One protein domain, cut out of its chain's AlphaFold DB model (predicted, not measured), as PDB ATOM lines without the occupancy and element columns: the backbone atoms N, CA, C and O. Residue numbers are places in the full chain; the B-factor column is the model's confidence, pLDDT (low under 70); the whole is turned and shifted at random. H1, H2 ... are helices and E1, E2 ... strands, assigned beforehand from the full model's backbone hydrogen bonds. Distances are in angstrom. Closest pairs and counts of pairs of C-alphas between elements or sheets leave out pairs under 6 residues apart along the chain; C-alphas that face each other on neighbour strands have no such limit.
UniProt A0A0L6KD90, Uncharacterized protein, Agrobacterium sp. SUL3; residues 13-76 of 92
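What this domain is: This is residues 13 to 76 of the 92 residues of an uncharacterized protein of Agrobacterium sp. SUL3 (UniProt A0A0L6KD90). One long helix, H2, runs along most of the longest axis and packs on E1 of a small strand hairpin, E1 and E2, with the short helix H1 at one end of the domain, near the last residues of H2. A long link, residues 21 to 36, leads from H1 to E1, and its residues 29 to 30 pair antiparallel with residues 38 to 39 of E1. The 64 printed residues, mixed in class, run H1, E1, E2, H2; they are compact, with a radius of gyration of the C-alphas of 12.0 A, and elongated, spanning 35 by 19 by 17 A.

How they stand to each other: Start at H1, residues 13 to 20: it is close to but not clearly touching H2, residues 57 to 74, the closest C-alphas being Phe 15 and Ala 74, 6.9 A. They run opposite ways at a steep tilt of 54 degrees. Next find the hairpin of E1, residues 37 to 39, and E2, residues 45 to 48, antiparallel at 159 degrees, with N 38 and O 47 at 2.8 A. The closest C-alphas of E1 and H2 are Leu 38 and Ala 64, 7.0 A. In H1 and H2 every O i to N i+4 pair is within hydrogen-bond range.

Where its parts are: Find C-alpha 13 at (22.128, 138.330, 96.445), where H1 begins its 10.3 A. E1 measures 6.6 A and E2 7.8 A. H2 runs 25.8 A to C-alpha 74 at (19.477, 144.698, 90.349).

The domain as a whole: The C-alphas farthest apart are Glu 13 and Ala 54, 36.0 A. The printed part has no cut, and no printed residue is under 70 in pLDDT.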
ATOM      1  N   GLU A  13      22.315 139.718  96.010       95.00
ATOM      2  CA  GLU A  13      22.128 138.330  96.445       95.00
ATOM      3  C   GLU A  13      20.721 138.103  96.997       95.00
ATOM      4  O   GLU A  13      20.096 137.084  96.706       95.00
ATOM      5  N   ALA A  14      20.195 139.070  97.757       94.81
ATOM      6  CA  ALA A  14      18.833 139.010  98.270       94.81
ATOM      7  C   ALA A  14      17.796 139.135  97.141       94.81
ATOM      8  O   ALA A  14      16.756 138.481  97.188       94.81
ATOM      9  N   PHE A  15      18.086 139.939  96.113       94.75
ATOM     10  CA  PHE A  15      17.257 140.014  94.911       94.75
ATOM     11  C   PHE A  15      17.258 138.689  94.140       94.75
ATOM     12  O   PHE A  15      16.186 138.149  93.878       94.75
ATOM     13  N   ILE A  16      18.433 138.116  93.865       95.25
ATOM     14  CA  ILE A  16      18.562 136.808  93.202       95.25
ATOM     15  C   ILE A  16      17.824 135.725  93.990       95.25
ATOM     16  O   ILE A  16      17.084 134.945  93.400       95.25
ATOM     17  N   GLN A  17      17.972 135.679  95.318       95.00
ATOM     18  CA  GLN A  17      17.260 134.699  96.137       95.00
ATOM     19  C   GLN A  17      15.738 134.846  96.002       95.00
ATOM     20  O   GLN A  17      15.055 133.852  95.766       95.00
ATOM     21  N   ALA A  18      15.213 136.070  96.103       93.75
ATOM     22  CA  ALA A  18      13.781 136.321  95.967       93.75
ATOM     23  C   ALA A  18      13.250 135.935  94.575       93.75
ATOM     24  O   ALA A  18      12.129 135.447  94.459       93.75
ATOM     25  N   MET A  19      14.043 136.131  93.520       94.94
ATOM     26  CA  MET A  19      13.676 135.729  92.159       94.94
ATOM     27  C   MET A  19      13.759 134.209  91.959       94.94
ATOM     28  O   MET A  19      12.850 133.624  91.373       94.94
ATOM     29  N   ASN A  20      14.764 133.543  92.535       94.94
ATOM     30  CA  ASN A  20      14.870 132.082  92.523       94.94
ATOM     31  C   ASN A  20      13.687 131.409  93.240       94.94
ATOM     32  O   ASN A  20      13.227 130.357  92.808       94.94
ATOM     33  N   GLU A  21      13.155 132.012  94.310       95.00
ATOM     34  CA  GLU A  21      11.934 131.538  94.988       95.00
ATOM     35  C   GLU A  21      10.686 131.608  94.087       95.00
ATOM     36  O   GLU A  21       9.720 130.876  94.308       95.00
ATOM     37  N   LEU A  22      10.719 132.452  93.050       92.50
ATOM     38  CA  LEU A  22       9.707 132.530  91.994       92.50
ATOM     39  C   LEU A  22      10.040 131.645  90.781       92.50
ATOM     40  O   LEU A  22       9.256 131.609  89.836       92.50
ATOM     41  N   GLY A  23      11.170 130.931  90.807       95.06
ATOM     42  CA  GLY A  23      11.647 130.098  89.704       95.06
ATOM     43  C   GLY A  23      12.314 130.876  88.568       95.06
ATOM     44  O   GLY A  23      12.345 130.366  87.460       95.06
ATOM     45  N   ILE A  24      12.811 132.091  88.818       96.00
ATOM     46  CA  ILE A  24      13.438 132.948  87.801       96.00
ATOM     47  C   ILE A  24      14.953 132.959  88.002       96.00
ATOM     48  O   ILE A  24      15.426 133.390  89.057       96.00
ATOM     49  N   SER A  25      15.707 132.560  86.977       95.75
ATOM     50  CA  SER A  25      17.173 132.558  86.982       95.75
ATOM     51  C   SER A  25      17.774 133.759  86.228       95.75
ATOM     52  O   SER A  25      17.189 134.309  85.298       95.75
ATOM     53  N   PHE A  26      18.961 134.210  86.650       94.62
ATOM     54  CA  PHE A  26      19.682 135.354  86.067       94.62
ATOM     55  C   PHE A  26      21.029 134.917  85.462       94.62
ATOM     56  O   PHE A  26      21.634 133.970  85.970       94.62
ATOM     57  N   PRO A  27      21.545 135.599  84.416       94.50
ATOM     58  CA  PRO A  27      21.038 136.836  83.818       94.50
ATOM     59  C   PRO A  27      19.873 136.614  82.843       94.50
ATOM     60  O   PRO A  27      19.850 135.637  82.103       94.50
ATOM     61  N   LEU A  28      18.957 137.582  82.786       94.62
ATOM     62  CA  LEU A  28      17.897 137.632  81.783       94.62
ATOM     63  C   LEU A  28      18.449 138.048  80.418       94.62
ATOM     64  O   LEU A  28      19.412 138.820  80.327       94.62
ATOM     65  N   THR A  29      17.785 137.611  79.355       93.94
ATOM     66  CA  THR A  29      18.089 137.997  77.972       93.94
ATOM     67  C   THR A  29      16.810 138.287  77.186       93.94
ATOM     68  O   THR A  29      15.718 137.911  77.600       93.94
ATOM     69  N   CYS A  30      16.923 138.984  76.054       93.50
ATOM     70  CA  CYS A  30      15.822 139.059  75.090       93.50
ATOM     71  C   CYS A  30      15.894 137.852  74.144       93.50
ATOM     72  O   CYS A  30      16.989 137.476  73.712       93.50
ATOM     73  N   SER A  31      14.744 137.292  73.768       92.19
ATOM     74  CA  SER A  31      14.673 136.287  72.707       92.19
ATOM     75  C   SER A  31      15.187 136.872  71.392       92.19
ATOM     76  O   SER A  31      14.882 138.004  71.021       92.19
ATOM     77  N   GLN A  32      15.974 136.076  70.669       88.12
ATOM     78  CA  GLN A  32      16.421 136.412  69.313       88.12
ATOM     79  C   GLN A  32      15.395 136.026  68.242       88.12
ATOM     80  O   GLN A  32      15.580 136.359  67.076       88.12
ATOM     81  N   ARG A  33      14.363 135.260  68.615       88.12
ATOM     82  CA  ARG A  33      13.347 134.739  67.689       88.12
ATOM     83  C   ARG A  33      12.026 135.479  67.822       88.12
ATOM     84  O   ARG A  33      11.361 135.703  66.819       88.12
ATOM     85  N   ASP A  34      11.692 135.872  69.045       90.38
ATOM     86  CA  ASP A  34      10.380 136.396  69.396       90.38
ATOM     87  C   ASP A  34      10.540 137.800  69.992       90.38
ATOM     88  O   ASP A  34      11.073 137.984  71.089       90.38
ATOM     89  N   MET A  35      10.120 138.814  69.233       90.69
ATOM     90  CA  MET A  35      10.228 140.217  69.640       90.69
ATOM     91  C   MET A  35       9.475 140.455  70.956       90.69
ATOM     92  O   MET A  35       8.342 140.017  71.122       90.69
ATOM     93  N   GLY A  36      10.105 141.169  71.892       92.25
ATOM     94  CA  GLY A  36       9.491 141.503  73.182       92.25
ATOM     95  C   GLY A  36       9.480 140.369  74.210       92.25
ATOM     96  O   GLY A  36       9.059 140.607  75.343       92.25
ATOM     97  N   VAL A  37       9.966 139.172  73.862       95.38
ATOM     98  CA  VAL A  37      10.057 138.040  74.789       95.38
ATOM     99  C   VAL A  37      11.337 138.126  75.614       95.38
ATOM    100  O   VAL A  37      12.438 138.252  75.075       95.38
ATOM    101  N   LEU A  38      11.189 138.052  76.934       95.25
ATOM    102  CA  LEU A  38      12.280 137.958  77.899       95.25
ATOM    103  C   LEU A  38      12.461 136.502  78.316       95.25
ATOM    104  O   LEU A  38      11.494 135.833  78.680       95.25
ATOM    105  N   LEU A  39      13.710 136.054  78.298       95.88
ATOM    106  CA  LEU A  39      14.127 134.723  78.710       95.88
ATOM    107  C   LEU A  39      14.945 134.815  79.995       95.88
ATOM    108  O   LEU A  39      15.708 135.773  80.179       95.88
ATOM    109  N   ASP A  40      14.801 133.820  80.859       96.00
ATOM    110  CA  ASP A  40      15.693 133.631  81.998       96.00
ATOM    111  C   ASP A  40      17.040 133.006  81.582       96.00
ATOM    112  O   ASP A  40      17.357 132.891  80.390       96.00
ATOM    113  N   ALA A  41      17.876 132.651  82.560       94.88
ATOM    114  CA  ALA A  41      19.200 132.093  82.288       94.88
ATOM    115  C   ALA A  41      19.165 130.641  81.786       94.88
ATOM    116  O   ALA A  41      20.130 130.194  81.160       94.88
ATOM    117  N   ASP A  42      18.073 129.923  82.046       95.06
ATOM    118  CA  ASP A  42      17.840 128.561  81.567       95.06
ATOM    119  C   ASP A  42      17.240 128.560  80.146       95.06
ATOM    120  O   ASP A  42      17.268 127.543  79.445       95.06
ATOM    121  N   GLY A  43      16.806 129.732  79.671       93.50
ATOM    122  CA  GLY A  43      16.215 129.951  78.356       93.50
ATOM    123  C   GLY A  43      14.692 129.827  78.352       93.50
ATOM    124  O   GLY A  43      14.103 129.788  77.270       93.50
ATOM    125  N   ASP A  44      14.070 129.773  79.529       95.69
ATOM    126  CA  ASP A  44      12.625 129.699  79.688       95.69
ATOM    127  C   ASP A  44      11.990 131.088  79.535       95.69
ATOM    128  O   ASP A  44      12.552 132.117  79.925       95.69
ATOM    129  N   GLU A  45      10.799 131.131  78.931       95.50
ATOM    130  CA  GLU A  45      10.056 132.378  78.751       95.50
ATOM    131  C   GLU A  45       9.529 132.898  80.091       95.50
ATOM    132  O   GLU A  45       8.727 132.249  80.765       95.50
ATOM    133  N   LEU A  46       9.926 134.124  80.428       94.69
ATOM    134  CA  LEU A  46       9.479 134.824  81.625       94.69
ATOM    135  C   LEU A  46       8.278 135.735  81.347       94.69
ATOM    136  O   LEU A  46       7.312 135.774  82.111       94.69
ATOM    137  N   LEU A  47       8.379 136.545  80.292       93.62
ATOM    138  CA  LEU A  47       7.421 137.602  79.982       93.62
ATOM    139  C   LEU A  47       7.471 137.949  78.496       93.62
ATOM    140  O   LEU A  47       8.548 138.172  77.951       93.62
ATOM    141  N   THR A  48       6.297 138.136  77.898       95.44
ATOM    142  CA  THR A  48       6.148 138.770  76.585       95.44
ATOM    143  C   THR A  48       5.633 140.202  76.740       95.44
ATOM    144  O   THR A  48       4.562 140.439  77.308       95.44
ATOM    145  N   ILE A  49       6.387 141.166  76.218       94.38
ATOM    146  CA  ILE A  49       5.988 142.574  76.120       94.38
ATOM    147  C   ILE A  49       5.194 142.772  74.832       94.38
ATOM    148  O   ILE A  49       5.605 142.313  73.776       94.38
ATOM    149  N   ASP A  50       4.080 143.500  74.930       94.62
ATOM    150  CA  ASP A  50       3.201 143.809  73.796       94.62
ATOM    151  C   ASP A  50       2.679 142.581  73.041       94.62
ATOM    152  O   ASP A  50       2.676 142.526  71.816       94.62
ATOM    153  N   SER A  51       2.164 141.592  73.768       92.38
ATOM    154  CA  SER A  51       1.596 140.383  73.154       92.38
ATOM    155  C   SER A  51       0.437 140.644  72.174       92.38
ATOM    156  O   SER A  51       0.071 139.753  71.411       92.38
ATOM    157  N   ALA A  52      -0.150 141.847  72.183       94.00
ATOM    158  CA  ALA A  52      -1.186 142.273  71.244       94.00
ATOM    159  C   ALA A  52      -0.642 142.972  69.980       94.00
ATOM    160  O   ALA A  52      -1.430 143.235  69.072       94.00
ATOM    161  N   GLY A  53       0.659 143.289  69.921       92.00
ATOM    162  CA  GLY A  53       1.291 143.995  68.802       92.00
ATOM    163  C   GLY A  53       0.759 145.417  68.600       92.00
ATOM    164  O   GLY A  53       0.533 145.841  67.467       92.00
ATOM    165  N   ALA A  54       0.451 146.129  69.688       94.94
ATOM    166  CA  ALA A  54      -0.108 147.478  69.630       94.94
ATOM    167  C   ALA A  54       0.969 148.571  69.522       94.94
ATOM    168  O   ALA A  54       0.657 149.707  69.153       94.94
ATOM    169  N   MET A  55       2.214 148.256  69.877       93.69
ATOM    170  CA  MET A  55       3.346 149.173  69.866       93.69
ATOM    171  C   MET A  55       4.242 148.921  68.644       93.69
ATOM    172  O   MET A  55       4.311 147.802  68.148       93.69
ATOM    173  N   PRO A  56       4.957 149.947  68.143       93.94
ATOM    174  CA  PRO A  56       5.962 149.745  67.101       93.94
ATOM    175  C   PRO A  56       7.091 148.820  67.575       93.94
ATOM    176  O   PRO A  56       7.553 148.962  68.709       93.94
ATOM    177  N   ASP A  57       7.597 147.966  66.687       89.00
ATOM    178  CA  ASP A  57       8.639 146.974  66.993       89.00
ATOM    179  C   ASP A  57       9.871 147.592  67.667       89.00
ATOM    180  O   ASP A  57      10.293 147.118  68.719       89.00
ATOM    181  N   ASP A  58      10.390 148.712  67.153       89.50
ATOM    182  CA  ASP A  58      11.524 149.435  67.751       89.50
ATOM    183  C   ASP A  58      11.246 149.855  69.205       89.50
ATOM    184  O   ASP A  58      12.140 149.870  70.054       89.50
ATOM    185  N   THR A  59       9.990 150.195  69.511       93.50
ATOM    186  CA  THR A  59       9.568 150.577  70.865       93.50
ATOM    187  C   THR A  59       9.523 149.356  71.780       93.50
ATOM    188  O   THR A  59      10.030 149.425  72.901       93.50
ATOM    189  N   VAL A  60       8.966 148.237  71.306       93.94
ATOM    190  CA  VAL A  60       8.927 146.963  72.046       93.94
ATOM    191  C   VAL A  60      10.345 146.460  72.318       93.94
ATOM    192  O   VAL A  60      10.681 146.149  73.460       93.94
ATOM    193  N   ALA A  61      11.197 146.471  71.294       90.38
ATOM    194  CA  ALA A  61      12.612 146.133  71.346       90.38
ATOM    195  C   ALA A  61      13.368 146.926  72.419       90.38
ATOM    196  O   ALA A  61      14.016 146.352  73.299       90.38
ATOM    197  N   LEU A  62      13.270 148.258  72.367       91.44
ATOM    198  CA  LEU A  62      13.936 149.136  73.326       91.44
ATOM    199  C   LEU A  62      13.391 148.942  74.742       91.44
ATOM    200  O   LEU A  62      14.171 148.938  75.696       91.44
ATOM    201  N   LEU A  63      12.078 148.766  74.899       93.81
ATOM    202  CA  LEU A  63      11.467 148.535  76.205       93.81
ATOM    203  C   LEU A  63      11.937 147.211  76.817       93.81
ATOM    204  O   LEU A  63      12.359 147.194  77.974       93.81
ATOM    205  N   ALA A  64      11.943 146.131  76.031       93.62
ATOM    206  CA  ALA A  64      12.456 144.828  76.440       93.62
ATOM    207  C   ALA A  64      13.918 144.917  76.890       93.62
ATOM    208  O   ALA A  64      14.252 144.511  78.005       93.62
ATOM    209  N   ALA A  65      14.771 145.540  76.074       91.69
ATOM    210  CA  ALA A  65      16.184 145.712  76.390       91.69
ATOM    211  C   ALA A  65      16.404 146.521  77.683       91.69
ATOM    212  O   ALA A  65      17.273 146.172  78.483       91.69
ATOM    213  N   ASN A  66      15.607 147.569  77.924       93.19
ATOM    214  CA  ASN A  66      15.694 148.368  79.149       93.19
ATOM    215  C   ASN A  66      15.244 147.592  80.392       93.19
ATOM    216  O   ASN A  66      15.884 147.703  81.437       93.19
ATOM    217  N   ILE A  67      14.182 146.787  80.292       93.81
ATOM    218  CA  ILE A  67      13.721 145.949  81.407       93.81
ATOM    219  C   ILE A  67      14.790 144.912  81.762       93.81
ATOM    220  O   ILE A  67      15.180 144.821  82.926       93.81
ATOM    221  N   VAL A  68      15.328 144.198  80.765       93.62
ATOM    222  CA  VAL A  68      16.431 143.240  80.962       93.62
ATOM    223  C   VAL A  68      17.628 143.915  81.625       93.62
ATOM    224  O   VAL A  68      18.152 143.410  82.617       93.62
ATOM    225  N   MET A  69      18.039 145.081  81.122       93.62
ATOM    226  CA  MET A  69      19.165 145.844  81.661       93.62
ATOM    227  C   MET A  69      18.968 146.186  83.145       93.62
ATOM    228  O   MET A  69      19.872 145.959  83.948       93.62
ATOM    229  N   VAL A  70      17.795 146.704  83.522       93.00
ATOM    230  CA  VAL A  70      17.495 147.102  84.907       93.00
ATOM    231  C   VAL A  70      17.441 145.895  85.843       93.00
ATOM    232  O   VAL A  70      18.025 145.940  86.924       93.00
ATOM    233  N   LEU A  71      16.780 144.809  85.438       93.12
ATOM    234  CA  LEU A  71      16.663 143.609  86.270       93.12
ATOM    235  C   LEU A  71      18.021 142.923  86.458       93.12
ATOM    236  O   LEU A  71      18.381 142.567  87.578       93.12
ATOM    237  N   ASN A  72      18.820 142.819  85.394       94.31
ATOM    238  CA  ASN A  72      20.184 142.300  85.489       94.31
ATOM    239  C   ASN A  72      21.070 143.182  86.374       94.31
ATOM    240  O   ASN A  72      21.884 142.656  87.132       94.31
ATOM    241  N   ASN A  73      20.891 144.506  86.329       92.56
ATOM    242  CA  ASN A  73      21.602 145.419  87.218       92.56
ATOM    243  C   ASN A  73      21.228 145.204  88.692       92.56
ATOM    244  O   ASN A  73      22.120 145.169  89.538       92.56
ATOM    245  N   ALA A  74      19.939 145.012  88.996       92.69
ATOM    246  CA  ALA A  74      19.477 144.698  90.349       92.69
ATOM    247  C   ALA A  74      20.065 143.373  90.862       92.69
ATOM    248  O   ALA A  74      20.462 143.288  92.021       92.69
ATOM    249  N   ALA A  75      20.213 142.382  89.981       92.88
ATOM    250  CA  ALA A  75      20.897 141.120  90.257       92.88
ATOM    251  C   ALA A  75      22.441 141.220  90.246       92.88
ATOM    252  O   ALA A  75      23.128 140.215  90.388       92.88
ATOM    253  N   GLY A  76      23.026 142.416  90.112       92.50
ATOM    254  CA  GLY A  76      24.479 142.616  90.199       92.50
ATOM    255  C   GLY A  76      25.266 142.199  88.951       92.50
ATOM    256  O   GLY A  76      26.497 142.189  88.980       92.50
TER     257      GLY A  76